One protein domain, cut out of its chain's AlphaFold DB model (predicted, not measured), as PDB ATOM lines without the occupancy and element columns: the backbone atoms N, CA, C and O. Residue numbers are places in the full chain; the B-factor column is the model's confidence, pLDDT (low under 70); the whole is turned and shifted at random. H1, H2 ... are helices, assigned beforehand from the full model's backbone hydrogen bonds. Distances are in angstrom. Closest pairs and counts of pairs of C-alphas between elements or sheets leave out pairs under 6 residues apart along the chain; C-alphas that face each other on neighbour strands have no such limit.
ATOM      1  N   GLU A   7     -48.703   1.211 -21.461       98.06
ATOM      2  CA  GLU A   7     -47.708   0.835 -22.463       98.06
ATOM      3  C   GLU A   7     -46.352   1.507 -22.214       98.06
ATOM      4  O   GLU A   7     -45.319   0.857 -22.354       98.06
ATOM      5  N   LEU A   8     -46.346   2.780 -21.803       97.88
ATOM      6  CA  LEU A   8     -45.117   3.482 -21.429       97.88
ATOM      7  C   LEU A   8     -44.579   2.994 -20.088       97.88
ATOM      8  O   LEU A   8     -43.367   2.906 -19.946       97.88
ATOM      9  N   GLN A   9     -45.441   2.618 -19.140       97.81
ATOM     10  CA  GLN A   9     -44.997   2.024 -17.878       97.81
ATOM     11  C   GLN A   9     -44.243   0.714 -18.135       97.81
ATOM     12  O   GLN A   9     -43.130   0.546 -17.657       97.81
ATOM     13  N   LYS A  10     -44.777  -0.164 -18.994       97.75
ATOM     14  CA  LYS A  10     -44.064  -1.381 -19.410       97.75
ATOM     15  C   LYS A  10     -42.714  -1.068 -20.053       97.75
ATOM     16  O   LYS A  10     -41.715  -1.699 -19.734       97.75
ATOM     17  N   LEU A  11     -42.668  -0.089 -20.954       98.38
ATOM     18  CA  LEU A  11     -41.417   0.306 -21.598       98.38
ATOM     19  C   LEU A  11     -40.413   0.901 -20.602       98.38
ATOM     20  O   LEU A  11     -39.220   0.625 -20.699       98.38
ATOM     21  N   TYR A  12     -40.884   1.678 -19.633       97.94
ATOM     22  CA  TYR A  12     -40.066   2.166 -18.534       97.94
ATOM     23  C   TYR A  12     -39.461   0.996 -17.759       97.94
ATOM     24  O   TYR A  12     -38.247   0.943 -17.602       97.94
ATOM     25  N   ASP A  13     -40.280   0.025 -17.359       96.62
ATOM     26  CA  ASP A  13     -39.852  -1.094 -16.520       96.62
ATOM     27  C   ASP A  13     -38.876  -2.039 -17.237       96.62
ATOM     28  O   ASP A  13     -37.872  -2.430 -16.642       96.62
ATOM     29  N   PHE A  14     -39.136  -2.365 -18.510       96.56
ATOM     30  CA  PHE A  14     -38.443  -3.443 -19.233       96.56
ATOM     31  C   PHE A  14     -37.431  -2.988 -20.293       96.56
ATOM     32  O   PHE A  14     -36.608  -3.797 -20.717       96.56
ATOM     33  N   VAL A  15     -37.478  -1.732 -20.754       97.81
ATOM     34  CA  VAL A  15     -36.555  -1.228 -21.794       97.81
ATOM     35  C   VAL A  15     -35.513  -0.275 -21.222       97.81
ATOM     36  O   VAL A  15     -34.381  -0.254 -21.703       97.81
ATOM     37  N   LEU A  16     -35.871   0.541 -20.227       97.81
ATOM     38  CA  LEU A  16     -34.965   1.568 -19.716       97.81
ATOM     39  C   LEU A  16     -34.032   1.020 -18.636       97.81
ATOM     40  O   LEU A  16     -34.460   0.330 -17.715       97.81
ATOM     41  N   SER A  17     -32.755   1.399 -18.718       96.56
ATOM     42  CA  SER A  17     -31.793   1.143 -17.644       96.56
ATOM     43  C   SER A  17     -32.101   1.995 -16.411       96.56
ATOM     44  O   SER A  17     -32.591   3.117 -16.552       96.56
ATOM     45  N   GLU A  18     -31.733   1.525 -15.217       95.50
ATOM     46  CA  GLU A  18     -31.886   2.294 -13.969       95.50
ATOM     47  C   GLU A  18     -31.237   3.678 -14.055       95.50
ATOM     48  O   GLU A  18     -31.851   4.685 -13.719       95.50
ATOM     49  N   LYS A  19     -30.047   3.770 -14.658       94.50
ATOM     50  CA  LYS A  19     -29.374   5.054 -14.879       94.50
ATOM     51  C   LYS A  19     -30.195   6.009 -15.751       94.50
ATOM     52  O   LYS A  19     -30.207   7.216 -15.514       94.50
ATOM     53  N   THR A  20     -30.875   5.492 -16.775       96.25
ATOM     54  CA  THR A  20     -31.776   6.295 -17.614       96.25
ATOM     55  C   THR A  20     -32.986   6.764 -16.811       96.25
ATOM     56  O   THR A  20     -33.340   7.936 -16.903       96.25
ATOM     57  N   LYS A  21     -33.583   5.879 -16.004       96.19
ATOM     58  CA  LYS A  21     -34.718   6.188 -15.123       96.19
ATOM     59  C   LYS A  21     -34.375   7.317 -14.146       96.19
ATOM     60  O   LYS A  21     -35.031   8.355 -14.160       96.19
ATOM     61  N   GLU A  22     -33.263   7.187 -13.423       94.38
ATOM     62  CA  GLU A  22     -32.746   8.218 -12.511       94.38
ATOM     63  C   GLU A  22     -32.523   9.563 -13.217       94.38
ATOM     64  O   GLU A  22     -32.870  10.624 -12.695       94.38
ATOM     65  N   CYS A  23     -31.966   9.544 -14.433       93.69
ATOM     66  CA  CYS A  23     -31.733  10.769 -15.194       93.69
ATOM     67  C   CYS A  23     -33.038  11.455 -15.619       93.69
ATOM     68  O   CYS A  23     -33.095  12.686 -15.606       93.69
ATOM     69  N   ILE A  24     -34.075  10.692 -15.983       94.25
ATOM     70  CA  ILE A  24     -35.407  11.235 -16.286       94.25
ATOM     71  C   ILE A  24     -35.986  11.905 -15.037       94.25
ATOM     72  O   ILE A  24     -36.442  13.048 -15.118       94.25
ATOM     73  N   ASP A  25     -35.911  11.236 -13.887       91.88
ATOM     74  CA  ASP A  25     -36.423  11.756 -12.620       91.88
ATOM     75  C   ASP A  25     -35.734  13.074 -12.248       91.88
ATOM     76  O   ASP A  25     -36.394  14.095 -12.038       91.88
ATOM     77  N   VAL A  26     -34.399  13.100 -12.261       90.69
ATOM     78  CA  VAL A  26     -33.611  14.310 -11.975       90.69
ATOM     79  C   VAL A  26     -33.913  15.427 -12.976       90.69
ATOM     80  O   VAL A  26     -34.018  16.591 -12.585       90.69
ATOM     81  N   PHE A  27     -34.063  15.103 -14.263       90.94
ATOM     82  CA  PHE A  27     -34.399  16.078 -15.301       90.94
ATOM     83  C   PHE A  27     -35.764  16.734 -15.049       90.94
ATOM     84  O   PHE A  27     -35.873  17.960 -15.101       90.94
ATOM     85  N   LEU A  28     -36.783  15.940 -14.714       89.00
ATOM     86  CA  LEU A  28     -38.155  16.416 -14.520       89.00
ATOM     87  C   LEU A  28     -38.399  17.048 -13.143       89.00
ATOM     88  O   LEU A  28     -39.317  17.857 -13.001       89.00
ATOM     89  N   LEU A  29     -37.561  16.748 -12.145       86.56
ATOM     90  CA  LEU A  29     -37.559  17.428 -10.844       86.56
ATOM     91  C   LEU A  29     -37.003  18.855 -10.905       86.56
ATOM     92  O   LEU A  29     -37.170  19.613  -9.945       86.56
ATOM     93  N   GLN A  30     -36.370  19.255 -12.014       81.00
ATOM     94  CA  GLN A  30     -35.947  20.638 -12.215       81.00
ATOM     95  C   GLN A  30     -37.178  21.558 -12.219       81.00
ATOM     96  O   GLN A  30     -37.836  21.747 -13.240       81.00
ATOM     97  N   LYS A  31     -37.493  22.164 -11.066       60.16
ATOM     98  CA  LYS A  31     -38.497  23.226 -10.963       60.16
ATOM     99  C   LYS A  31     -37.988  24.439 -11.729       60.16
ATOM    100  O   LYS A  31     -37.072  25.121 -11.274       60.16
ATOM    101  N   LYS A  32     -38.569  24.695 -12.896       58.78
ATOM    102  CA  LYS A  32     -38.284  25.889 -13.689       58.78
ATOM    103  C   LYS A  32     -39.571  26.655 -13.947       58.78
ATOM    104  O   LYS A  32     -40.574  26.083 -14.386       58.78
ATOM    105  N   GLY A  33     -39.534  27.945 -13.609       53.22
ATOM    106  CA  GLY A  33     -40.494  28.916 -14.122       53.22
ATOM    107  C   GLY A  33     -40.394  28.987 -15.647       53.22
ATOM    108  O   GLY A  33     -39.417  28.509 -16.224       53.22
ATOM    109  N   LEU A  34     -41.406  29.566 -16.292       51.31
ATOM    110  CA  LEU A  34     -41.569  29.585 -17.754       51.31
ATOM    111  C   LEU A  34     -40.354  30.140 -18.530       51.31
ATOM    112  O   LEU A  34     -40.198  29.825 -19.703       51.31
ATOM    113  N   GLU A  35     -39.474  30.912 -17.885       53.78
ATOM    114  CA  GLU A  35     -38.327  31.578 -18.522       53.78
ATOM    115  C   GLU A  35     -36.990  30.815 -18.426       53.78
ATOM    116  O   GLU A  35     -36.023  31.170 -19.102       53.78
ATOM    117  N   MET A  36     -36.889  29.754 -17.615       60.84
ATOM    118  CA  MET A  36     -35.626  29.021 -17.436       60.84
ATOM    119  C   MET A  36     -35.571  27.743 -18.283       60.84
ATOM    120  O   MET A  36     -36.368  26.826 -18.093       60.84
ATOM    121  N   LYS A  37     -34.556  27.625 -19.152       71.31
ATOM    122  CA  LYS A  37     -34.276  26.414 -19.956       71.31
ATOM    123  C   LYS A  37     -33.823  25.245 -19.090       71.31
ATOM    124  O   LYS A  37     -33.069  25.464 -18.141       71.31
ATOM    125  N   TYR A  38     -34.216  24.009 -19.414       78.94
ATOM    126  CA  TYR A  38     -33.763  22.790 -18.726       78.94
ATOM    127  C   TYR A  38     -32.235  22.599 -18.800       78.94
ATOM    128  O   TYR A  38     -31.588  23.021 -19.752       78.94
ATOM    129  N   ARG A  39     -31.634  21.991 -17.763       87.12
ATOM    130  CA  ARG A  39     -30.232  21.546 -17.806       87.12
ATOM    131  C   ARG A  39     -30.237  20.118 -18.337       87.12
ATOM    132  O   ARG A  39     -30.736  19.230 -17.645       87.12
ATOM    133  N   CYS A  40     -29.704  19.916 -19.537       90.38
ATOM    134  CA  CYS A  40     -29.807  18.647 -20.261       90.38
ATOM    135  C   CYS A  40     -28.502  17.833 -20.274       90.38
ATOM    136  O   CYS A  40     -28.469  16.754 -20.848       90.38
ATOM    137  N   ASP A  41     -27.430  18.291 -19.620       91.12
ATOM    138  CA  ASP A  41     -26.111  17.643 -19.720       91.12
ATOM    139  C   ASP A  41     -26.131  16.172 -19.280       91.12
ATOM    140  O   ASP A  41     -25.621  15.293 -19.969       91.12
ATOM    141  N   GLN A  42     -26.747  15.888 -18.129       92.00
ATOM    142  CA  GLN A  42     -26.864  14.517 -17.616       92.00
ATOM    143  C   GLN A  42     -27.828  13.679 -18.456       92.00
ATOM    144  O   GLN A  42     -27.599  12.490 -18.661       92.00
ATOM    145  N   LEU A  43     -28.858  14.320 -19.009       94.56
ATOM    146  CA  LEU A  43     -29.809  13.683 -19.907       94.56
ATOM    147  C   LEU A  43     -29.117  13.179 -21.181       94.56
ATOM    148  O   LEU A  43     -29.310  12.036 -21.591       94.56
ATOM    149  N   TRP A  44     -28.258  14.006 -21.774       96.00
ATOM    150  CA  TRP A  44     -27.512  13.659 -22.980       96.00
ATOM    151  C   TRP A  44     -26.371  12.687 -22.732       96.00
ATOM    152  O   TRP A  44     -26.100  11.856 -23.593       96.00
ATOM    153  N   LYS A  45     -25.780  12.691 -21.534       96.38
ATOM    154  CA  LYS A  45     -24.903  11.596 -21.103       96.38
ATOM    155  C   LYS A  45     -25.660  10.272 -21.017       96.38
ATOM    156  O   LYS A  45     -25.136   9.257 -21.459       96.38
ATOM    157  N   ALA A  46     -26.885  10.262 -20.490       96.44
ATOM    158  CA  ALA A  46     -27.700   9.048 -20.453       96.44
ATOM    159  C   ALA A  46     -28.069   8.552 -21.863       96.44
ATOM    160  O   ALA A  46     -27.981   7.357 -22.127       96.44
ATOM    161  N   ASP A  47     -28.419   9.456 -22.783       97.75
ATOM    162  CA  ASP A  47     -28.708   9.110 -24.186       97.75
ATOM    163  C   ASP A  47     -27.465   8.601 -24.935       97.75
ATOM    164  O   ASP A  47     -27.552   7.638 -25.695       97.75
ATOM    165  N   GLN A  48     -26.288   9.177 -24.674       97.44
ATOM    166  CA  GLN A  48     -25.020   8.709 -25.241       97.44
ATOM    167  C   GLN A  48     -24.708   7.258 -24.844       97.44
ATOM    168  O   GLN A  48     -24.202   6.499 -25.666       97.44
ATOM    169  N   LEU A  49     -25.041   6.848 -23.614       96.56
ATOM    170  CA  LEU A  49     -24.791   5.486 -23.119       96.56
ATOM    171  C   LEU A  49     -25.616   4.408 -23.830       96.56
ATOM    172  O   LEU A  49     -25.224   3.245 -23.813       96.56
ATOM    173  N   ILE A  50     -26.721   4.777 -24.484       97.25
ATOM    174  CA  ILE A  50     -27.475   3.858 -25.353       97.25
ATOM    175  C   ILE A  50     -26.635   3.484 -26.589       97.25
ATOM    176  O   ILE A  50     -26.788   2.399 -27.155       97.25
ATOM    177  N   GLY A  51     -25.723   4.369 -26.993       95.81
ATOM    178  CA  GLY A  51     -24.929   4.240 -28.203       95.81
ATOM    179  C   GLY A  51     -25.708   4.608 -29.465       95.81
ATOM    180  O   GLY A  51     -26.901   4.923 -29.461       95.81
ATOM    181  N   GLY A  52     -24.995   4.596 -30.580       96.94
ATOM    182  CA  GLY A  52     -25.460   5.054 -31.875       96.94
ATOM    183  C   GLY A  52     -25.816   6.534 -31.947       96.94
ATOM    184  O   GLY A  52     -25.653   7.283 -30.986       96.94
ATOM    185  N   ILE A  53     -26.300   6.972 -33.110       97.00
ATOM    186  CA  ILE A  53     -26.748   8.357 -33.305       97.00
ATOM    187  C   ILE A  53     -28.040   8.585 -32.511       97.00
ATOM    188  O   ILE A  53     -29.051   7.920 -32.754       97.00
ATOM    189  N   GLY A  54     -27.999   9.540 -31.582       97.06
ATOM    190  CA  GLY A  54     -29.115   9.962 -30.737       97.06
ATOM    191  C   GLY A  54     -29.263  11.477 -30.702       97.06
ATOM    192  O   GLY A  54     -28.513  12.192 -31.360       97.06
ATOM    193  N   GLY A  55     -30.215  11.984 -29.921       96.62
ATOM    194  CA  GLY A  55     -30.379  13.423 -29.710       96.62
ATOM    195  C   GLY A  55     -29.078  14.072 -29.235       96.62
ATOM    196  O   GLY A  55     -28.678  15.096 -29.787       96.62
ATOM    197  N   TYR A  56     -28.357  13.428 -28.312       97.06
ATOM    198  CA  TYR A  56     -27.107  13.936 -27.725       97.06
ATOM    199  C   TYR A  56     -26.055  14.424 -28.743       97.06
ATOM    200  O   TYR A  56     -25.313  15.361 -28.445       97.06
ATOM    201  N   CYS A  57     -25.998  13.843 -29.947       96.31
ATOM    202  CA  CYS A  57     -25.030  14.194 -30.996       96.31
ATOM    203  C   CYS A  57     -25.650  14.924 -32.204       96.31
ATOM    204  O   CYS A  57     -24.996  15.071 -33.234       96.31
ATOM    205  N   LEU A  58     -26.911  15.362 -32.117       96.12
ATOM    206  CA  LEU A  58     -27.608  16.094 -33.184       96.12
ATOM    207  C   LEU A  58     -27.773  17.579 -32.836       96.12
ATOM    208  O   LEU A  58     -28.036  17.883 -31.679       96.12
ATOM    209  N   PRO A  59     -27.692  18.521 -33.793       94.81
ATOM    210  CA  PRO A  59     -27.896  19.943 -33.505       94.81
ATOM    211  C   PRO A  59     -29.278  20.218 -32.914       94.81
ATOM    212  O   PRO A  59     -30.288  19.801 -33.481       94.81
ATOM    213  N   LYS A  60     -29.333  20.954 -31.799       92.44
ATOM    214  CA  LYS A  60     -30.602  21.317 -31.149       92.44
ATOM    215  C   LYS A  60     -31.492  22.205 -32.011       92.44
ATOM    216  O   LYS A  60     -32.702  22.072 -31.936       92.44
ATOM    217  N   ASP A  61     -30.901  23.075 -32.829       92.62
ATOM    218  CA  ASP A  61     -31.638  23.904 -33.781       92.62
ATOM    219  C   ASP A  61     -31.951  23.083 -35.044       92.62
ATOM    220  O   ASP A  61     -31.020  22.681 -35.755       92.62
ATOM    221  N   PRO A  62     -33.232  22.835 -35.372       88.12
ATOM    222  CA  PRO A  62     -33.594  22.102 -36.574       88.12
ATOM    223  C   PRO A  62     -33.117  22.769 -37.869       88.12
ATOM    224  O   PRO A  62     -32.946  22.062 -38.864       88.12
ATOM    225  N   ILE A  63     -32.882  24.083 -37.911       91.06
ATOM    226  CA  ILE A  63     -32.338  24.757 -39.102       91.06
ATOM    227  C   ILE A  63     -30.973  24.155 -39.468       91.06
ATOM    228  O   ILE A  63     -30.691  23.914 -40.644       91.06
ATOM    229  N   GLN A  64     -30.168  23.803 -38.464       90.88
ATOM    230  CA  GLN A  64     -28.885  23.131 -38.644       90.88
ATOM    231  C   GLN A  64     -29.106  21.648 -38.939       90.88
ATOM    232  O   GLN A  64     -29.190  20.808 -38.047       90.88
ATOM    233  N   ASN A  65     -29.250  21.306 -40.212       86.88
ATOM    234  CA  ASN A  65     -29.575  19.951 -40.628       86.88
ATOM    235  C   ASN A  65     -28.327  19.144 -41.041       86.88
ATOM    236  O   ASN A  65     -27.855  19.327 -42.164       86.88
ATOM    237  N   PRO A  66     -27.846  18.191 -40.217       89.50
ATOM    238  CA  PRO A  66     -26.689  17.365 -40.570       89.50
ATOM    239  C   PRO A  66     -26.999  16.348 -41.683       89.50
ATOM    240  O   PRO A  66     -26.083  15.784 -42.276       89.50
ATOM    241  N   PHE A  67     -28.283  16.105 -41.985       91.69
ATOM    242  CA  PHE A  67     -28.728  15.133 -42.987       91.69
ATOM    243  C   PHE A  67     -29.672  15.796 -44.012       91.69
ATOM    244  O   PHE A  67     -30.904  15.768 -43.855       91.69
ATOM    245  N   PRO A  68     -29.134  16.420 -45.080       85.31
ATOM    246  CA  PRO A  68     -29.934  17.132 -46.083       85.31
ATOM    247  C   PRO A  68     -30.918  16.217 -46.816       85.31
ATOM    248  O   PRO A  68     -32.046  16.623 -47.093       85.31
ATOM    249  N   SER A  69     -30.543  14.963 -47.063       88.31
ATOM    250  CA  SER A  69     -31.359  13.984 -47.781       88.31
ATOM    251  C   SER A  69     -30.980  12.543 -47.402       88.31
ATOM    252  O   SER A  69     -30.078  12.304 -46.597       88.31
ATOM    253  N   GLY A  70     -31.701  11.569 -47.965       90.06
ATOM    254  CA  GLY A  70     -31.369  10.147 -47.867       90.06
ATOM    255  C   GLY A  70     -31.797   9.456 -46.569       90.06
ATOM    256  O   GLY A  70     -32.522  10.001 -45.739       90.06
ATOM    257  N   LEU A  71     -31.336   8.217 -46.400       90.38
ATOM    258  CA  LEU A  71     -31.760   7.328 -45.315       90.38
ATOM    259  C   LEU A  71     -31.432   7.881 -43.920       90.38
ATOM    260  O   LEU A  71     -32.260   7.802 -43.016       90.38
ATOM    261  N   LYS A  72     -30.253   8.490 -43.746       93.56
ATOM    262  CA  LYS A  72     -29.850   9.090 -42.462       93.56
ATOM    263  C   LYS A  72     -30.803  10.204 -42.031       93.56
ATOM    264  O   LYS A  72     -31.104  10.329 -40.848       93.56
ATOM    265  N   ARG A  73     -31.346  10.961 -42.990       94.19
ATOM    266  CA  ARG A  73     -32.387  11.955 -42.715       94.19
ATOM    267  C   ARG A  73     -33.651  11.287 -42.186       94.19
ATOM    268  O   ARG A  73     -34.151  11.711 -41.154       94.19
ATOM    269  N   GLU A  74     -34.151  10.252 -42.860       94.06
ATOM    270  CA  GLU A  74     -35.358   9.534 -42.416       94.06
ATOM    271  C   GLU A  74     -35.189   8.951 -41.004       94.06
ATOM    272  O   GLU A  74     -36.107   9.038 -40.192       94.06
ATOM    273  N   LEU A  75     -34.007   8.407 -40.700       96.06
ATOM    274  CA  LEU A  75     -33.706   7.800 -39.404       96.06
ATOM    275  C   LEU A  75     -33.553   8.831 -38.283       96.06
ATOM    276  O   LEU A  75     -34.141   8.663 -37.218       96.06
ATOM    277  N   TYR A  76     -32.740   9.868 -38.484       96.88
ATOM    278  CA  TYR A  76     -32.221  10.672 -37.371       96.88
ATOM    279  C   TYR A  76     -32.828  12.067 -37.277       96.88
ATOM    280  O   TYR A  76     -32.790  12.680 -36.212       96.88
ATOM    281  N   ARG A  77     -33.458  12.569 -38.345       96.12
ATOM    282  CA  ARG A  77     -34.140  13.865 -38.299       96.12
ATOM    283  C   ARG A  77     -35.274  13.911 -37.262       96.12
ATOM    284  O   ARG A  77     -35.371  14.927 -36.579       96.12
ATOM    285  N   PRO A  78     -36.085  12.850 -37.064       97.69
ATOM    286  CA  PRO A  78     -37.061  12.844 -35.978       97.69
ATOM    287  C   PRO A  78     -36.417  12.992 -34.590       97.69
ATOM    288  O   PRO A  78     -36.924  13.742 -33.765       97.69
ATOM    289  N   LEU A  79     -35.260  12.364 -34.344       97.94
ATOM    290  CA  LEU A  79     -34.537  12.505 -33.071       97.94
ATOM    291  C   LEU A  79     -34.009  13.928 -32.854       97.94
ATOM    292  O   LEU A  79     -34.006  14.422 -31.730       97.94
ATOM    293  N   GLN A  80     -33.616  14.608 -33.933       96.94
ATOM    294  CA  GLN A  80     -33.234  16.015 -33.869       96.94
ATOM    295  C   GLN A  80     -34.407  16.903 -33.439       96.94
ATOM    296  O   GLN A  80     -34.242  17.770 -32.583       96.94
ATOM    297  N   TYR A  81     -35.600  16.666 -33.994       96.56
ATOM    298  CA  TYR A  81     -36.804  17.382 -33.576       96.56
ATOM    299  C   TYR A  81     -37.132  17.125 -32.103       96.56
ATOM    300  O   TYR A  81     -37.457  18.065 -31.386       96.56
ATOM    301  N   VAL A  82     -36.963  15.889 -31.618       97.12
ATOM    302  CA  VAL A  82     -37.122  15.595 -30.186       97.12
ATOM    303  C   VAL A  82     -36.135  16.398 -29.335       97.12
ATOM    304  O   VAL A  82     -36.545  17.007 -28.351       97.12
ATOM    305  N   ARG A  83     -34.853  16.459 -29.715       95.44
ATOM    306  CA  ARG A  83     -33.869  17.272 -28.985       95.44
ATOM    307  C   ARG A  83     -34.246  18.753 -28.951       95.44
ATOM    308  O   ARG A  83     -34.129  19.370 -27.894       95.44
ATOM    309  N   SER A  84     -34.701  19.303 -30.076       94.00
ATOM    310  CA  SER A  84     -35.192  20.684 -30.150       94.00
ATOM    311  C   SER A  84     -36.304  20.929 -29.128       94.00
ATOM    312  O   SER A  84     -36.229  21.890 -28.368       94.00
ATOM    313  N   GLU A  85     -37.290  20.034 -29.037       92.44
ATOM    314  CA  GLU A  85     -38.368  20.172 -28.048       92.44
ATOM    315  C   GLU A  85     -37.896  20.035 -26.596       92.44
ATOM    316  O   GLU A  85     -38.462  20.648 -25.698       92.44
ATOM    317  N   ILE A  86     -36.868  19.230 -26.340       91.81
ATOM    318  CA  ILE A  86     -36.347  19.032 -24.982       91.81
ATOM    319  C   ILE A  86     -35.501  20.231 -24.520       91.81
ATOM    320  O   ILE A  86     -35.558  20.603 -23.348       91.81
ATOM    321  N   GLU A  87     -34.692  20.827 -25.403       90.25
ATOM    322  CA  GLU A  87     -33.772  21.917 -25.033       90.25
ATOM    323  C   GLU A  87     -34.320  23.327 -25.246       90.25
ATOM    324  O   GLU A  87     -33.949  24.249 -24.513       90.25
ATOM    325  N   ILE A  88     -35.107  23.528 -26.302       87.25
ATOM    326  CA  ILE A  88     -35.512  24.863 -26.754       87.25
ATOM    327  C   ILE A  88     -36.916  25.195 -26.257       87.25
ATOM    328  O   ILE A  88     -37.168  26.347 -25.904       87.25
ATOM    329  N   THR A  89     -37.811  24.207 -26.212       84.69
ATOM    330  CA  THR A  89     -39.213  24.398 -25.831       84.69
ATOM    331  C   THR A  89     -39.509  23.820 -24.443       84.69
ATOM    332  O   THR A  89     -38.637  23.271 -23.764       84.69
ATOM    333  N   ASP A  90     -40.744  23.996 -23.969       82.31
ATOM    334  CA  ASP A  90     -41.209  23.363 -22.738       82.31
ATOM    335  C   ASP A  90     -41.777  21.973 -23.053       82.31
ATOM    336  O   ASP A  90     -42.860  21.837 -23.633       82.31
ATOM    337  N   ILE A  91     -41.077  20.921 -22.625       85.81
ATOM    338  CA  ILE A  91     -41.501  19.532 -22.844       85.81
ATOM    339  C   ILE A  91     -42.888  19.222 -22.256       85.81
ATOM    340  O   ILE A  91     -43.611  18.379 -22.790       85.81
ATOM    341  N   ARG A  92     -43.319  19.930 -21.201       83.00
ATOM    342  CA  ARG A  92     -44.675  19.790 -20.637       83.00
ATOM    343  C   ARG A  92     -45.737  20.210 -21.650       83.00
ATOM    344  O   ARG A  92     -46.853  19.693 -21.627       83.00
ATOM    345  N   MET A  93     -45.378  21.122 -22.551       83.25
ATOM    346  CA  MET A  93     -46.246  21.626 -23.606       83.25
ATOM    347  C   MET A  93     -46.198  20.750 -24.867       83.25
ATOM    348  O   MET A  93     -47.212  20.611 -25.547       83.25
ATOM    349  N   ASN A  94     -45.057  20.108 -25.140       88.88
ATOM    350  CA  ASN A  94     -44.789  19.417 -26.408       88.88
ATOM    351  C   ASN A  94     -44.638  17.889 -26.298       88.88
ATOM    352  O   ASN A  94     -44.226  17.229 -27.254       88.88
ATOM    353  N   ALA A  95     -45.042  17.295 -25.172       92.44
ATOM    354  CA  ALA A  95     -44.933  15.859 -24.911       92.44
ATOM    355  C   ALA A  95     -45.473  14.964 -26.046       92.44
ATOM    356  O   ALA A  95     -44.807  14.024 -26.482       92.44
ATOM    357  N   ARG A  96     -46.651  15.293 -26.596       94.00
ATOM    358  CA  ARG A  96     -47.246  14.584 -27.745       94.00
ATOM    359  C   ARG A  96     -46.325  14.574 -28.963       94.00
ATOM    360  O   ARG A  96     -46.195  13.545 -29.621       94.00
ATOM    361  N   TYR A  97     -45.708  15.711 -29.271       94.44
ATOM    362  CA  TYR A  97     -44.834  15.844 -30.432       94.44
ATOM    363  C   TYR A  97     -43.546  15.033 -30.253       94.44
ATOM    364  O   TYR A  97     -43.116  14.355 -31.186       94.44
ATOM    365  N   VAL A  98     -42.994  15.003 -29.035       96.75
ATOM    366  CA  VAL A  98     -41.848  14.149 -28.685       96.75
ATOM    367  C   VAL A  98     -42.161  12.668 -28.923       96.75
ATOM    368  O   VAL A  98     -41.384  11.977 -29.587       96.75
ATOM    369  N   ILE A  99     -43.319  12.180 -28.461       97.75
ATOM    370  CA  ILE A  99     -43.777  10.806 -28.731       97.75
ATOM    371  C   ILE A  99     -43.931  10.562 -30.235       97.75
ATOM    372  O   ILE A  99     -43.461   9.546 -30.755       97.75
ATOM    373  N   GLN A 100     -44.568  11.493 -30.949       97.25
ATOM    374  CA  GLN A 100     -44.814  11.368 -32.381       97.25
ATOM    375  C   GLN A 100     -43.504  11.251 -33.172       97.25
ATOM    376  O   GLN A 100     -43.359  10.338 -33.987       97.25
ATOM    377  N   MET A 101     -42.530  12.126 -32.915       98.19
ATOM    378  CA  MET A 101     -41.224  12.091 -33.581       98.19
ATOM    379  C   MET A 101     -40.420  10.840 -33.205       98.19
ATOM    380  O   MET A 101     -39.802  10.217 -34.070       98.19
ATOM    381  N   SER A 102     -40.506  10.394 -31.953       98.62
ATOM    382  CA  SER A 102     -39.907   9.129 -31.505       98.62
ATOM    383  C   SER A 102     -40.496   7.919 -32.249       98.62
ATOM    384  O   SER A 102     -39.769   7.022 -32.678       98.62
ATOM    385  N   GLY A 103     -41.806   7.917 -32.509       98.38
ATOM    386  CA  GLY A 103     -42.449   6.887 -33.326       98.38
ATOM    387  C   GLY A 103     -42.092   6.958 -34.810       98.38
ATOM    388  O   GLY A 103     -41.953   5.915 -35.449       98.38
ATOM    389  N   MET A 104     -41.878   8.156 -35.364       97.75
ATOM    390  CA  MET A 104     -41.371   8.314 -36.733       97.75
ATOM    391  C   MET A 104     -39.953   7.749 -36.887       97.75
ATOM    392  O   MET A 104     -39.678   7.096 -37.894       97.75
ATOM    393  N   HIS A 105     -39.088   7.930 -35.883       98.50
ATOM    394  CA  HIS A 105     -37.771   7.286 -35.841       98.50
ATOM    395  C   HIS A 105     -37.894   5.757 -35.912       98.50
ATOM    396  O   HIS A 105     -37.313   5.134 -36.802       98.50
ATOM    397  N   LEU A 106     -38.700   5.146 -35.035       98.62
ATOM    398  CA  LEU A 106     -38.906   3.692 -35.042       98.62
ATOM    399  C   LEU A 106     -39.529   3.193 -36.348       98.62
ATOM    400  O   LEU A 106     -39.159   2.134 -36.847       98.62
ATOM    401  N   GLU A 107     -40.452   3.951 -36.941       98.25
ATOM    402  CA  GLU A 107     -41.034   3.606 -38.237       98.25
ATOM    403  C   GLU A 107     -39.965   3.542 -39.336       98.25
ATOM    404  O   GLU A 107     -39.939   2.579 -40.109       98.25
ATOM    405  N   ALA A 108     -39.052   4.517 -39.380       97.56
ATOM    406  CA  ALA A 108     -37.929   4.521 -40.313       97.56
ATOM    407  C   ALA A 108     -36.957   3.355 -40.055       97.56
ATOM    408  O   ALA A 108     -36.550   2.682 -41.005       97.56
ATOM    409  N   VAL A 109     -36.645   3.063 -38.788       98.44
ATOM    410  CA  VAL A 109     -35.784   1.937 -38.390       98.44
ATOM    411  C   VAL A 109     -36.384   0.596 -38.823       98.44
ATOM    412  O   VAL A 109     -35.724  -0.184 -39.509       98.44
ATOM    413  N   CYS A 110     -37.656   0.337 -38.512       98.25
ATOM    414  CA  CYS A 110     -38.328  -0.909 -38.888       98.25
ATOM    415  C   CYS A 110     -38.462  -1.055 -40.414       98.25
ATOM    416  O   CYS A 110     -38.361  -2.158 -40.953       98.25
ATOM    417  N   ARG A 111     -38.652   0.050 -41.150       97.06
ATOM    418  CA  ARG A 111     -38.618   0.035 -42.623       97.06
ATOM    419  C   ARG A 111     -37.239  -0.325 -43.155       97.06
ATOM    420  O   ARG A 111     -37.154  -1.093 -44.111       97.06
ATOM    421  N   LEU A 112     -36.176   0.231 -42.576       96.75
ATOM    422  CA  LEU A 112     -34.808  -0.094 -42.973       96.75
ATOM    423  C   LEU A 112     -34.501  -1.572 -42.734       96.75
ATOM    424  O   LEU A 112     -33.971  -2.223 -43.631       96.75
ATOM    425  N   TYR A 113     -34.913  -2.111 -41.587       97.38
ATOM    426  CA  TYR A 113     -34.815  -3.539 -41.301       97.38
ATOM    427  C   TYR A 113     -35.438  -4.392 -42.417       97.38
ATOM    428  O   TYR A 113     -34.780  -5.271 -42.975       97.38
ATOM    429  N   LEU A 114     -36.678  -4.092 -42.817       96.50
ATOM    430  CA  LEU A 114     -37.351  -4.840 -43.882       96.50
ATOM    431  C   LEU A 114     -36.660  -4.683 -45.240       96.50
ATOM    432  O   LEU A 114     -36.565  -5.650 -45.990       96.50
ATOM    433  N   LYS A 115     -36.145  -3.490 -45.558       95.00
ATOM    434  CA  LYS A 115     -35.363  -3.257 -46.784       95.00
ATOM    435  C   LYS A 115     -34.074  -4.086 -46.804       95.00
ATOM    436  O   LYS A 115     -33.698  -4.555 -47.871       95.00
ATOM    437  N   ALA A 116     -33.423  -4.275 -45.656       94.81
ATOM    438  CA  ALA A 116     -32.214  -5.089 -45.546       94.81
ATOM    439  C   ALA A 116     -32.506  -6.593 -45.693       94.81
ATOM    440  O   ALA A 116     -31.736  -7.305 -46.331       94.81
ATOM    441  N   LYS A 117     -33.625  -7.077 -45.138       94.12
ATOM    442  CA  LYS A 117     -34.011  -8.500 -45.179       94.12
ATOM    443  C   LYS A 117     -34.705  -8.920 -46.475       94.12
ATOM    444  O   LYS A 117     -34.535 -10.043 -46.931       94.12
ATOM    445  N   GLU A 118     -35.473  -8.023 -47.086       91.12
ATOM    446  CA  GLU A 118     -36.191  -8.262 -48.341       91.12
ATOM    447  C   GLU A 118     -35.811  -7.194 -49.403       91.12
ATOM    448  O   GLU A 118     -36.672  -6.411 -49.828       91.12
ATOM    449  N   PRO A 119     -34.547  -7.139 -49.877       84.94
ATOM    450  CA  PRO A 119     -34.053  -6.069 -50.759       84.94
ATOM    451  C   PRO A 119     -34.810  -5.972 -52.093       84.94
ATOM    452  O   PRO A 119     -35.029  -4.883 -52.622       84.94
ATOM    453  N   PHE A 120     -35.333  -7.087 -52.601       86.75
ATOM    454  CA  PHE A 120     -36.146  -7.112 -53.823       86.75
ATOM    455  C   PHE A 120     -37.547  -6.491 -53.653       86.75
ATOM    456  O   PHE A 120     -38.285  -6.330 -54.623       86.75
ATOM    457  N   ARG A 121     -37.952  -6.139 -52.422       84.69
ATOM    458  CA  ARG A 121     -39.277  -5.581 -52.091       84.69
ATOM    459  C   ARG A 121     -39.214  -4.155 -51.539       84.69
ATOM    460  O   ARG A 121     -40.229  -3.657 -51.056       84.69
ATOM    461  N   VAL A 122     -38.077  -3.463 -51.666       80.44
ATOM    462  CA  VAL A 122     -37.834  -2.113 -51.110       80.44
ATOM    463  C   VAL A 122     -38.956  -1.114 -51.416       80.44
ATOM    464  O   VAL A 122     -39.383  -0.382 -50.519       80.44
ATOM    465  N   PHE A 123     -39.499  -1.116 -52.640       80.44
ATOM    466  CA  PHE A 123     -40.596  -0.222 -53.038       80.44
ATOM    467  C   PHE A 123     -41.859  -0.398 -52.179       80.44
ATOM    468  O   PHE A 123     -42.534   0.583 -51.868       80.44
ATOM    469  N   LYS A 124     -42.142  -1.623 -51.713       81.94
ATOM    470  CA  LYS A 124     -43.297  -1.925 -50.850       81.94
ATOM    471  C   LYS A 124     -43.139  -1.362 -49.435       81.94
ATOM    472  O   LYS A 124     -44.134  -1.209 -48.730       81.94
ATOM    473  N   PHE A 125     -41.916  -1.037 -49.013       86.88
ATOM    474  CA  PHE A 125     -41.626  -0.559 -47.657       86.88
ATOM    475  C   PHE A 125     -41.488   0.959 -47.555       86.88
ATOM    476  O   PHE A 125     -41.260   1.475 -46.465       86.88
ATOM    477  N   LYS A 126     -41.639   1.709 -48.653       79.19
ATOM    478  CA  LYS A 126     -41.512   3.174 -48.606       79.19
ATOM    479  C   LYS A 126     -42.605   3.836 -47.754       79.19
ATOM    480  O   LYS A 126     -42.329   4.819 -47.081       79.19
ATOM    481  N   GLN A 127     -43.820   3.283 -47.754       84.00
ATOM    482  CA  GLN A 127     -44.998   3.876 -47.096       84.00
ATOM    483  C   GLN A 127     -45.666   2.945 -46.073       84.00
ATOM    484  O   GLN A 127     -46.789   3.178 -45.631       84.00
ATOM    485  N   ILE A 128     -45.004   1.854 -45.691       92.69
ATOM    486  CA  ILE A 128     -45.567   0.904 -44.729       92.69
ATOM    487  C   ILE A 128     -45.587   1.517 -43.322       92.69
ATOM    488  O   ILE A 128     -44.595   2.093 -42.882       92.69
ATOM    489  N   THR A 129     -46.712   1.448 -42.614       94.94
ATOM    490  CA  THR A 129     -46.838   2.006 -41.255       94.94
ATOM    491  C   THR A 129     -46.032   1.201 -40.237       94.94
ATOM    492  O   THR A 129     -45.803   0.010 -40.451       94.94
ATOM    493  N   LEU A 130     -45.661   1.813 -39.102       96.69
ATOM    494  CA  LEU A 130     -44.915   1.131 -38.033       96.69
ATOM    495  C   LEU A 130     -45.526  -0.229 -37.652       96.69
ATOM    496  O   LEU A 130     -44.823  -1.233 -37.666       96.69
ATOM    497  N   GLY A 131     -46.837  -0.292 -37.399       97.06
ATOM    498  CA  GLY A 131     -47.504  -1.546 -37.025       97.06
ATOM    499  C   GLY A 131     -47.411  -2.640 -38.093       97.06
ATOM    500  O   GLY A 131     -47.119  -3.794 -37.781       97.06
ATOM    501  N   LYS A 132     -47.577  -2.280 -39.374       97.12
ATOM    502  CA  LYS A 132     -47.406  -3.228 -40.488       97.12
ATOM    503  C   LYS A 132     -45.949  -3.680 -40.624       97.12
ATOM    504  O   LYS A 132     -45.717  -4.836 -40.980       97.12
ATOM    505  N   SER A 133     -44.986  -2.801 -40.336       97.44
ATOM    506  CA  SER A 133     -43.568  -3.163 -40.311       97.44
ATOM    507  C   SER A 133     -43.271  -4.170 -39.204       97.44
ATOM    508  O   SER A 133     -42.714  -5.222 -39.496       97.44
ATOM    509  N   ILE A 134     -43.712  -3.902 -37.968       98.19
ATOM    510  CA  ILE A 134     -43.482  -4.784 -36.812       98.19
ATOM    511  C   ILE A 134     -44.086  -6.170 -37.054       98.19
ATOM    512  O   ILE A 134     -43.417  -7.176 -36.849       98.19
ATOM    513  N   TYR A 135     -45.314  -6.244 -37.576       97.56
ATOM    514  CA  TYR A 135     -45.948  -7.527 -37.892       97.56
ATOM    515  C   TYR A 135     -45.162  -8.339 -38.934       97.56
ATOM    516  O   TYR A 135     -45.040  -9.559 -38.827       97.56
ATOM    517  N   LYS A 136     -44.591  -7.677 -39.947       96.50
ATOM    518  CA  LYS A 136     -43.704  -8.344 -40.912       96.50
ATOM    519  C   LYS A 136     -42.397  -8.800 -40.270       96.50
ATOM    520  O   LYS A 136     -41.969  -9.910 -40.554       96.50
ATOM    521  N   MET A 137     -41.794  -7.980 -39.408       96.94
ATOM    522  CA  MET A 137     -40.593  -8.355 -38.654       96.94
ATOM    523  C   MET A 137     -40.847  -9.600 -37.800       96.94
ATOM    524  O   MET A 137     -40.066 -10.542 -37.858       96.94
ATOM    525  N   GLN A 138     -41.983  -9.645 -37.100       97.50
ATOM    526  CA  GLN A 138     -42.406 -10.797 -36.306       97.50
ATOM    527  C   GLN A 138     -42.539 -12.069 -37.154       97.50
ATOM    528  O   GLN A 138     -42.103 -13.132 -36.731       97.50
ATOM    529  N   LYS A 139     -43.101 -11.966 -38.367       96.56
ATOM    530  CA  LYS A 139     -43.209 -13.104 -39.296       96.56
ATOM    531  C   LYS A 139     -41.868 -13.619 -39.808       96.56
ATOM    532  O   LYS A 139     -41.788 -14.791 -40.149       96.56
ATOM    533  N   LEU A 140     -40.865 -12.750 -39.921       95.31
ATOM    534  CA  LEU A 140     -39.522 -13.155 -40.336       95.31
ATOM    535  C   LEU A 140     -38.796 -13.925 -39.226       95.31
ATOM    536  O   LEU A 140     -37.981 -14.774 -39.542       95.31
ATOM    537  N   GLY A 141     -39.100 -13.656 -37.951       92.94
ATOM    538  CA  GLY A 141     -38.583 -14.430 -36.815       92.94
ATOM    539  C   GLY A 141     -37.131 -14.143 -36.407       92.94
ATOM    540  O   GLY A 141     -36.696 -14.646 -35.379       92.94
ATOM    541  N   ASP A 142     -36.398 -13.307 -37.148       91.81
ATOM    542  CA  ASP A 142     -34.973 -13.017 -36.884       91.81
ATOM    543  C   ASP A 142     -34.720 -11.956 -35.789       91.81
ATOM    544  O   ASP A 142     -33.568 -11.646 -35.479       91.81
ATOM    545  N   VAL A 143     -35.769 -11.328 -35.251       95.25
ATOM    546  CA  VAL A 143     -35.664 -10.306 -34.195       95.25
ATOM    547  C   VAL A 143     -36.207 -10.886 -32.901       95.25
ATOM    548  O   VAL A 143     -37.292 -11.464 -32.901       95.25
ATOM    549  N   ASP A 144     -35.471 -10.673 -31.809       96.44
ATOM    550  CA  ASP A 144     -35.860 -11.071 -30.456       96.44
ATOM    551  C   ASP A 144     -37.329 -10.704 -30.164       96.44
ATOM    552  O   ASP A 144     -37.775  -9.571 -30.395       96.44
ATOM    553  N   SER A 145     -38.093 -11.678 -29.664       96.69
ATOM    554  CA  SER A 145     -39.521 -11.527 -29.386       96.69
ATOM    555  C   SER A 145     -39.807 -10.413 -28.377       96.69
ATOM    556  O   SER A 145     -40.817  -9.723 -28.520       96.69
ATOM    557  N   MET A 146     -38.900 -10.163 -27.430       97.12
ATOM    558  CA  MET A 146     -38.987  -9.069 -26.466       97.12
ATOM    559  C   MET A 146     -38.852  -7.704 -27.153       97.12
ATOM    560  O   MET A 146     -39.569  -6.759 -26.817       97.12
ATOM    561  N   ILE A 147     -37.979  -7.577 -28.161       98.06
ATOM    562  CA  ILE A 147     -37.884  -6.347 -28.968       98.06
ATOM    563  C   ILE A 147     -39.199  -6.128 -29.723       98.06
ATOM    564  O   ILE A 147     -39.728  -5.015 -29.725       98.06
ATOM    565  N   ILE A 148     -39.754  -7.180 -30.333       98.44
ATOM    566  CA  ILE A 148     -41.033  -7.107 -31.052       98.44
ATOM    567  C   ILE A 148     -42.180  -6.706 -30.118       98.44
ATOM    568  O   ILE A 148     -42.959  -5.814 -30.462       98.44
ATOM    569  N   GLU A 149     -42.281  -7.310 -28.934       98.31
ATOM    570  CA  GLU A 149     -43.318  -6.975 -27.957       98.31
ATOM    571  C   GLU A 149     -43.224  -5.510 -27.518       98.31
ATOM    572  O   GLU A 149     -44.226  -4.789 -27.532       98.31
ATOM    573  N   ASN A 150     -42.021  -5.030 -27.207       98.56
ATOM    574  CA  ASN A 150     -41.806  -3.642 -26.808       98.56
ATOM    575  C   ASN A 150     -42.093  -2.654 -27.954       98.56
ATOM    576  O   ASN A 150     -42.713  -1.610 -27.733       98.56
ATOM    577  N   LEU A 151     -41.752  -2.998 -29.201       98.75
ATOM    578  CA  LEU A 151     -42.161  -2.215 -30.372       98.75
ATOM    579  C   LEU A 151     -43.691  -2.146 -30.511       98.75
ATOM    580  O   LEU A 151     -44.224  -1.089 -30.855       98.75
ATOM    581  N   LEU A 152     -44.414  -3.235 -30.219       98.50
ATOM    582  CA  LEU A 152     -45.883  -3.245 -30.213       98.50
ATOM    583  C   LEU A 152     -46.464  -2.369 -29.094       98.50
ATOM    584  O   LEU A 152     -47.461  -1.683 -29.338       98.50
ATOM    585  N   GLN A 153     -45.854  -2.340 -27.901       98.50
ATOM    586  CA  GLN A 153     -46.257  -1.398 -26.846       98.50
ATOM    587  C   GLN A 153     -46.060   0.047 -27.315       98.50
ATOM    588  O   GLN A 153     -46.997   0.845 -27.255       98.50
ATOM    589  N   PHE A 154     -44.893   0.369 -27.880       98.62
ATOM    590  CA  PHE A 154     -44.617   1.714 -28.385       98.62
ATOM    591  C   PHE A 154     -45.585   2.125 -29.502       98.62
ATOM    592  O   PHE A 154     -46.092   3.247 -29.521       98.62
ATOM    593  N   MET A 155     -45.887   1.212 -30.430       98.00
ATOM    594  CA  MET A 155     -46.803   1.455 -31.546       98.00
ATOM    595  C   MET A 155     -48.181   1.937 -31.068       98.00
ATOM    596  O   MET A 155     -48.755   2.834 -31.687       98.00
ATOM    597  N   LYS A 156     -48.710   1.391 -29.964       97.00
ATOM    598  CA  LYS A 156     -49.993   1.839 -29.398       97.00
ATOM    599  C   LYS A 156     -49.939   3.311 -28.987       97.00
ATOM    600  O   LYS A 156     -50.823   4.079 -29.362       97.00
ATOM    601  N   VAL A 157     -48.875   3.717 -28.297       96.56
ATOM    602  CA  VAL A 157     -48.652   5.104 -27.852       96.56
ATOM    603  C   VAL A 157     -48.456   6.037 -29.053       96.56
ATOM    604  O   VAL A 157     -49.074   7.097 -29.137       96.56
ATOM    605  N   TYR A 158     -47.660   5.612 -30.038       96.94
ATOM    606  CA  TYR A 158     -47.441   6.361 -31.273       96.94
ATOM    607  C   TYR A 158     -48.742   6.595 -32.047       96.94
ATOM    608  O   TYR A 158     -48.988   7.711 -32.503       96.94
ATOM    609  N   ASN A 159     -49.611   5.588 -32.152       94.62
ATOM    610  CA  ASN A 159     -50.912   5.749 -32.799       94.62
ATOM    611  C   ASN A 159     -51.777   6.776 -32.051       94.62
ATOM    612  O   ASN A 159     -52.310   7.681 -32.691       94.62
ATOM    613  N   ARG A 160     -51.842   6.722 -30.711       93.69
ATOM    614  CA  ARG A 160     -52.554   7.740 -29.907       93.69
ATOM    615  C   ARG A 160     -52.022   9.154 -30.177       93.69
ATOM    616  O   ARG A 160     -52.810  10.062 -30.429       93.69
ATOM    617  N   SER A 161     -50.698   9.328 -30.265       92.62
ATOM    618  CA  SER A 161     -50.101  10.638 -30.581       92.62
ATOM    619  C   SER A 161     -50.479  11.197 -31.956       92.62
ATOM    620  O   SER A 161     -50.422  12.408 -32.142       92.62
ATOM    621  N   LYS A 162     -50.884  10.359 -32.921       86.88
ATOM    622  CA  LYS A 162     -51.316  10.819 -34.252       86.88
ATOM    623  C   LYS A 162     -52.767  11.283 -34.269       86.88
ATOM    624  O   LYS A 162     -53.069  12.256 -34.952       86.88
ATOM    625  N   HIS A 163     -53.644  10.574 -33.563       71.69
ATOM    626  CA  HIS A 163     -55.093  10.701 -33.737       71.69
ATOM    627  C   HIS A 163     -55.747  11.741 -32.823       71.69
ATOM    628  O   HIS A 163     -56.798  12.265 -33.176       71.69
ATOM    629  N   GLU A 164     -55.121  12.107 -31.705       62.72
ATOM    630  CA  GLU A 164     -55.658  13.141 -30.818       62.72
ATOM    631  C   GLU A 164     -54.988  14.491 -31.084       62.72
ATOM    632  O   GLU A 164     -53.839  14.722 -30.700       62.72
ATOM    633  N   ILE A 165     -55.696  15.387 -31.773       57.97
ATOM    634  CA  ILE A 165     -55.307  16.789 -31.965       57.97
ATOM    635  C   ILE A 165     -56.133  17.622 -30.978       57.97
ATOM    636  O   ILE A 165     -57.076  18.310 -31.353       57.97
ATOM    637  N   ASN A 166     -55.817  17.528 -29.686       54.72
ATOM    638  CA  ASN A 166     -56.413  18.425 -28.698       54.72
ATOM    639  C   ASN A 166     -55.624  19.741 -28.710       54.72
ATOM    640  O   ASN A 166     -54.590  19.863 -28.059       54.72
ATOM    641  N   GLN A 167     -56.090  20.704 -29.510       52.03
ATOM    642  CA  GLN A 167     -55.620  22.100 -29.482       52.03
ATOM    643  C   GLN A 167     -56.275  22.917 -28.355       52.03
ATOM    644  O   GLN A 167     -55.912  24.068 -28.132       52.03
ATOM    645  N   ASP A 168     -57.235  22.325 -27.645       55.34
ATOM    646  CA  ASP A 168     -57.944  22.957 -26.543       55.34
ATOM    647  C   ASP A 168     -57.094  22.932 -25.265       55.34
ATOM    648  O   ASP A 168     -56.846  21.876 -24.683       55.34
ATOM    649  N   ILE A 169     -56.645  24.114 -24.838       56.25
ATOM    650  CA  ILE A 169     -55.804  24.320 -23.649       56.25
ATOM    651  C   ILE A 169     -56.569  23.979 -22.355       56.25
ATOM    652  O   ILE A 169     -55.941  23.720 -21.331       56.25
ATOM    653  N   SER A 170     -57.909  23.948 -22.393       56.91
ATOM    654  CA  SER A 170     -58.751  23.643 -21.228       56.91
ATOM    655  C   SER A 170     -58.833  22.150 -20.889       56.91
ATOM    656  O   SER A 170     -59.236  21.798 -19.779       56.91
ATOM    657  N   LYS A 171     -58.439  21.263 -21.812       61.16
ATOM    658  CA  LYS A 171     -58.441  19.812 -21.593       61.16
ATOM    659  C   LYS A 171     -57.101  19.330 -21.058       61.16
ATOM    660  O   LYS A 171     -56.040  19.841 -21.421       61.16
ATOM    661  N   GLU A 172     -57.147  18.289 -20.229       68.25
ATOM    662  CA  GLU A 172     -55.935  17.601 -19.799       68.25
ATOM    663  C   GLU A 172     -55.136  17.109 -21.011       68.25
ATOM    664  O   GLU A 172     -55.675  16.584 -21.991       68.25
ATOM    665  N   ARG A 173     -53.818  17.315 -20.956       77.56
ATOM    666  CA  ARG A 173     -52.907  16.901 -22.023       77.56
ATOM    667  C   ARG A 173     -52.864  15.380 -22.086       77.56
ATOM    668  O   ARG A 173     -52.653  14.739 -21.063       77.56
ATOM    669  N   LEU A 174     -52.941  14.827 -23.299       86.75
ATOM    670  CA  LEU A 174     -52.846  13.380 -23.523       86.75
ATOM    671  C   LEU A 174     -51.557  12.786 -22.936       86.75
ATOM    672  O   LEU A 174     -51.594  11.719 -22.347       86.75
ATOM    673  N   PHE A 175     -50.417  13.461 -23.089       91.56
ATOM    674  CA  PHE A 175     -49.132  12.978 -22.583       91.56
ATOM    675  C   PHE A 175     -48.521  13.972 -21.607       91.56
ATOM    676  O   PHE A 175     -48.533  15.183 -21.843       91.56
ATOM    677  N   THR A 176     -47.925  13.445 -20.542       92.44
ATOM    678  CA  THR A 176     -47.109  14.215 -19.602       92.44
ATOM    679  C   THR A 176     -45.664  14.333 -20.090       92.44
ATOM    680  O   THR A 176     -45.219  13.618 -20.989       92.44
ATOM    681  N   ALA A 177     -44.883  15.205 -19.449       92.38
ATOM    682  CA  ALA A 177     -43.439  15.263 -19.675       92.38
ATOM    683  C   ALA A 177     -42.733  13.932 -19.337       92.38
ATOM    684  O   ALA A 177     -41.785  13.564 -20.023       92.38
ATOM    685  N   TYR A 178     -43.219  13.184 -18.335       94.44
ATOM    686  CA  TYR A 178     -42.714  11.839 -18.030       94.44
ATOM    687  C   TYR A 178     -42.928  10.899 -19.208       94.44
ATOM    688  O   TYR A 178     -41.978  10.271 -19.667       94.44
ATOM    689  N   ASP A 179     -44.151  10.861 -19.738       96.50
ATOM    690  CA  ASP A 179     -44.489  10.023 -20.887       96.50
ATOM    691  C   ASP A 179     -43.569  10.328 -22.078       96.50
ATOM    692  O   ASP A 179     -43.009   9.412 -22.677       96.50
ATOM    693  N   ALA A 180     -43.345  11.614 -22.371       96.38
ATOM    694  CA  ALA A 180     -42.451  12.065 -23.436       96.38
ATOM    695  C   ALA A 180     -41.011  11.572 -23.259       96.38
ATOM    696  O   ALA A 180     -40.420  11.046 -24.204       96.38
ATOM    697  N   MET A 181     -40.459  11.713 -22.051       97.38
ATOM    698  CA  MET A 181     -39.099  11.279 -21.752       97.38
ATOM    699  C   MET A 181     -38.946   9.763 -21.856       97.38
ATOM    700  O   MET A 181     -38.002   9.286 -22.487       97.38
ATOM    701  N   VAL A 182     -39.898   9.009 -21.302       98.25
ATOM    702  CA  VAL A 182     -39.922   7.549 -21.423       98.25
ATOM    703  C   VAL A 182     -40.015   7.146 -22.888       98.25
ATOM    704  O   VAL A 182     -39.197   6.363 -23.362       98.25
ATOM    705  N   GLY A 183     -40.938   7.740 -23.643       98.50
ATOM    706  CA  GLY A 183     -41.093   7.438 -25.058       98.50
ATOM    707  C   GLY A 183     -39.828   7.726 -25.871       98.50
ATOM    708  O   GLY A 183     -39.414   6.892 -26.676       98.50
ATOM    709  N   TYR A 184     -39.162   8.855 -25.629       98.69
ATOM    710  CA  TYR A 184     -37.897   9.162 -26.293       98.69
ATOM    711  C   TYR A 184     -36.837   8.084 -26.038       98.69
ATOM    712  O   TYR A 184     -36.307   7.493 -26.983       98.69
ATOM    713  N   PHE A 185     -36.549   7.783 -24.770       98.69
ATOM    714  CA  PHE A 185     -35.489   6.835 -24.429       98.69
ATOM    715  C   PHE A 185     -35.819   5.392 -24.816       98.69
ATOM    716  O   PHE A 185     -34.926   4.644 -25.228       98.69
ATOM    717  N   SER A 186     -37.091   4.996 -24.755       98.75
ATOM    718  CA  SER A 186     -37.518   3.679 -25.226       98.75
ATOM    719  C   SER A 186     -37.371   3.571 -26.740       98.75
ATOM    720  O   SER A 186     -36.842   2.574 -27.227       98.75
ATOM    721  N   ALA A 187     -37.749   4.606 -27.498       98.75
ATOM    722  CA  ALA A 187     -37.550   4.627 -28.945       98.75
ATOM    723  C   ALA A 187     -36.067   4.602 -29.331       98.75
ATOM    724  O   ALA A 187     -35.696   3.896 -30.265       98.75
ATOM    725  N   ARG A 188     -35.210   5.318 -28.594       98.38
ATOM    726  CA  ARG A 188     -33.752   5.276 -28.771       98.38
ATOM    727  C   ARG A 188     -33.192   3.873 -28.564       98.38
ATOM    728  O   ARG A 188     -32.497   3.362 -29.441       98.38
ATOM    729  N   SER A 189     -33.538   3.246 -27.443       98.56
ATOM    730  CA  SER A 189     -33.049   1.915 -27.077       98.56
ATOM    731  C   SER A 189     -33.524   0.852 -28.070       98.56
ATOM    732  O   SER A 189     -32.713   0.113 -28.623       98.56
ATOM    733  N   LEU A 190     -34.824   0.828 -28.383       98.69
ATOM    734  CA  LEU A 190     -35.395  -0.103 -29.361       98.69
ATOM    735  C   LEU A 190     -34.832   0.127 -30.768       98.69
ATOM    736  O   LEU A 190     -34.506  -0.832 -31.464       98.69
ATOM    737  N   GLY A 191     -34.687   1.390 -31.179       98.50
ATOM    738  CA  GLY A 191     -34.139   1.755 -32.480       98.50
ATOM    739  C   GLY A 191     -32.715   1.234 -32.665       98.50
ATOM    740  O   GLY A 191     -32.423   0.590 -33.672       98.50
ATOM    741  N   VAL A 192     -31.844   1.440 -31.673       98.31
ATOM    742  CA  VAL A 192     -30.468   0.915 -31.688       98.31
ATOM    743  C   VAL A 192     -30.459  -0.611 -31.719       98.31
ATOM    744  O   VAL A 192     -29.748  -1.182 -32.544       98.31
ATOM    745  N   SER A 193     -31.272  -1.273 -30.892       98.00
ATOM    746  CA  SER A 193     -31.351  -2.737 -30.877       98.00
ATOM    747  C   SER A 193     -31.745  -3.308 -32.241       98.00
ATOM    748  O   SER A 193     -31.083  -4.217 -32.734       98.00
ATOM    749  N   VAL A 194     -32.754  -2.736 -32.909       98.31
ATOM    750  CA  VAL A 194     -33.154  -3.170 -34.259       98.31
ATOM    751  C   VAL A 194     -32.057  -2.884 -35.288       98.31
ATOM    752  O   VAL A 194     -31.749  -3.751 -36.102       98.31
ATOM    753  N   LEU A 195     -31.425  -1.707 -35.263       98.12
ATOM    754  CA  LEU A 195     -30.342  -1.369 -36.197       98.12
ATOM    755  C   LEU A 195     -29.133  -2.315 -36.080       98.12
ATOM    756  O   LEU A 195     -28.523  -2.653 -37.097       98.12
ATOM    757  N   LYS A 196     -28.824  -2.798 -34.871       97.12
ATOM    758  CA  LYS A 196     -27.767  -3.795 -34.654       97.12
ATOM    759  C   LYS A 196     -28.079  -5.128 -35.337       97.12
ATOM    760  O   LYS A 196     -27.189  -5.707 -35.950       97.12
ATOM    761  N   THR A 197     -29.343  -5.568 -35.355       96.62
ATOM    762  CA  THR A 197     -29.739  -6.836 -36.020       96.62
ATOM    763  C   THR A 197     -29.464  -6.874 -37.529       96.62
ATOM    764  O   THR A 197     -29.380  -7.949 -38.119       96.62
ATOM    765  N   ILE A 198     -29.311  -5.707 -38.163       96.56
ATOM    766  CA  ILE A 198     -28.966  -5.558 -39.586       96.56
ATOM    767  C   ILE A 198     -27.574  -4.944 -39.790       96.56
ATOM    768  O   ILE A 198     -27.270  -4.459 -40.877       96.56
ATOM    769  N   ASN A 199     -26.728  -4.963 -38.755       96.06
ATOM    770  CA  ASN A 199     -25.333  -4.523 -38.793       96.06
ATOM    771  C   ASN A 199     -25.116  -3.085 -39.299       96.06
ATOM    772  O   ASN A 199     -24.132  -2.798 -39.979       96.06
ATOM    773  N   VAL A 200     -26.010  -2.155 -38.952       95.94
ATOM    774  CA  VAL A 200     -25.803  -0.733 -39.268       95.94
ATOM    775  C   VAL A 200     -24.645  -0.197 -38.429       95.94
ATOM    776  O   VAL A 200     -24.746  -0.137 -37.203       95.94
ATOM    777  N   HIS A 201     -23.553   0.194 -39.089       93.75
ATOM    778  CA  HIS A 201     -22.290   0.573 -38.447       93.75
ATOM    779  C   HIS A 201     -22.471   1.654 -37.374       93.75
ATOM    780  O   HIS A 201     -21.970   1.519 -36.260       93.75
ATOM    781  N   GLU A 202     -23.266   2.685 -37.664       92.62
ATOM    782  CA  GLU A 202     -23.506   3.791 -36.740       92.62
ATOM    783  C   GLU A 202     -24.140   3.346 -35.421       92.62
ATOM    784  O   GLU A 202     -23.997   4.055 -34.440       92.62
ATOM    785  N   SER A 203     -24.822   2.197 -35.360       94.81
ATOM    786  CA  SER A 203     -25.489   1.716 -34.138       94.81
ATOM    787  C   SER A 203     -24.542   1.128 -33.082       94.81
ATOM    788  O   SER A 203     -24.965   0.911 -31.945       94.81
ATOM    789  N   TYR A 204     -23.273   0.892 -33.431       92.81
ATOM    790  CA  TYR A 204     -22.260   0.314 -32.540       92.81
ATOM    791  C   TYR A 204     -21.322   1.354 -31.915       92.81
ATOM    792  O   TYR A 204     -20.594   1.030 -30.980       92.81
TER     793      TYR A 204
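AT A GLANCE: This is residues 7 to 204 of the 211 residues of an uncharacterized protein of Eubacterium barkeri (UniProt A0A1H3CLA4). This is an elongated bundle of helices built round two long ones, H5 and H9, which run side by side in the core; H4 packs on H5, the hairpin of H2 and H3 packs on H9, and the hairpin of H7 and H8 packs on H5, with H8 also on H9. H1 packs on H8 and H9, short H6 folds back on the last part of H5, and H10 packs on residues 192 to 196 of H9. The printed part has 198 residues with ten named helices, H1 to H10 in order, and no named strand; the class is all helix. It is compact, with a radius of gyration of the C-alphas of 16.3 A, and spans 54 by 33 by 33 A.

IN THESE COORDINATES: H1, residues 7 to 15, begins at C-alpha 7 (-47.708, 0.835, -22.463). H2 is residues 18 to 28 and H3 residues 41 to 50. H4, residues 70 to 87, is 25.8 A long, with a kink of 38 degrees near residue 77. H5, residues 91 to 117, is the longest at 36.6 A, with a kink of 34 degrees near residue 98. H6 is residues 119 to 125 and H7 residues 130 to 140. H8, residues 145 to 163, is 27.5 A long. H9, residues 177 to 197, is 30.7 A long and begins at C-alpha 177 (-43.439, 15.263, -19.675). H10, residues 201 to 204, ends at C-alpha 204 (-22.260, 0.314, -32.540).

HOW THE PARTS SIT: H9 is the hub, touching six helices. It touches H5 at a shallow tilt of 12 degrees, the same way, with C-alphas 95 and 180 closest at 4.8 A. H9 touches H1 (Val 15 and Ser 186, C-alphas 6.1 A), H2 (Ile 24 and Met 181, 6.6 A) and H3 (Ile 50 and Ser 189, 6.1 A). H8 and H9, a hairpin, touch at a steep tilt of 45 degrees, C-alphas 147 and 190 closest at 6.7 A. H4 and H5 form a hairpin, C-alphas 78 and 101 closest at 4.9 A. H3 and H4 are apart. Every O i to N i+4 pair is within hydrogen-bond range in H1, H2, H7 and H9, against 5 of 6 in H3, 12 of 14 in H4, 21 of 23 in H5, 14 of 15 in H8 and 0 of 3 in H6, where 3 of 4 O i to N i+3 pairs are; H10 is too short for such a pair.

THE WHOLE: The C-alphas of Gly 33 and Phe 120 are farthest apart, at 53.8 A. The printed part has no cut. The links H2 to H3, H3 to H4 and H8 to H9 are long. The pLDDT is under 70 at residues 31 to 36 and 164 to 172.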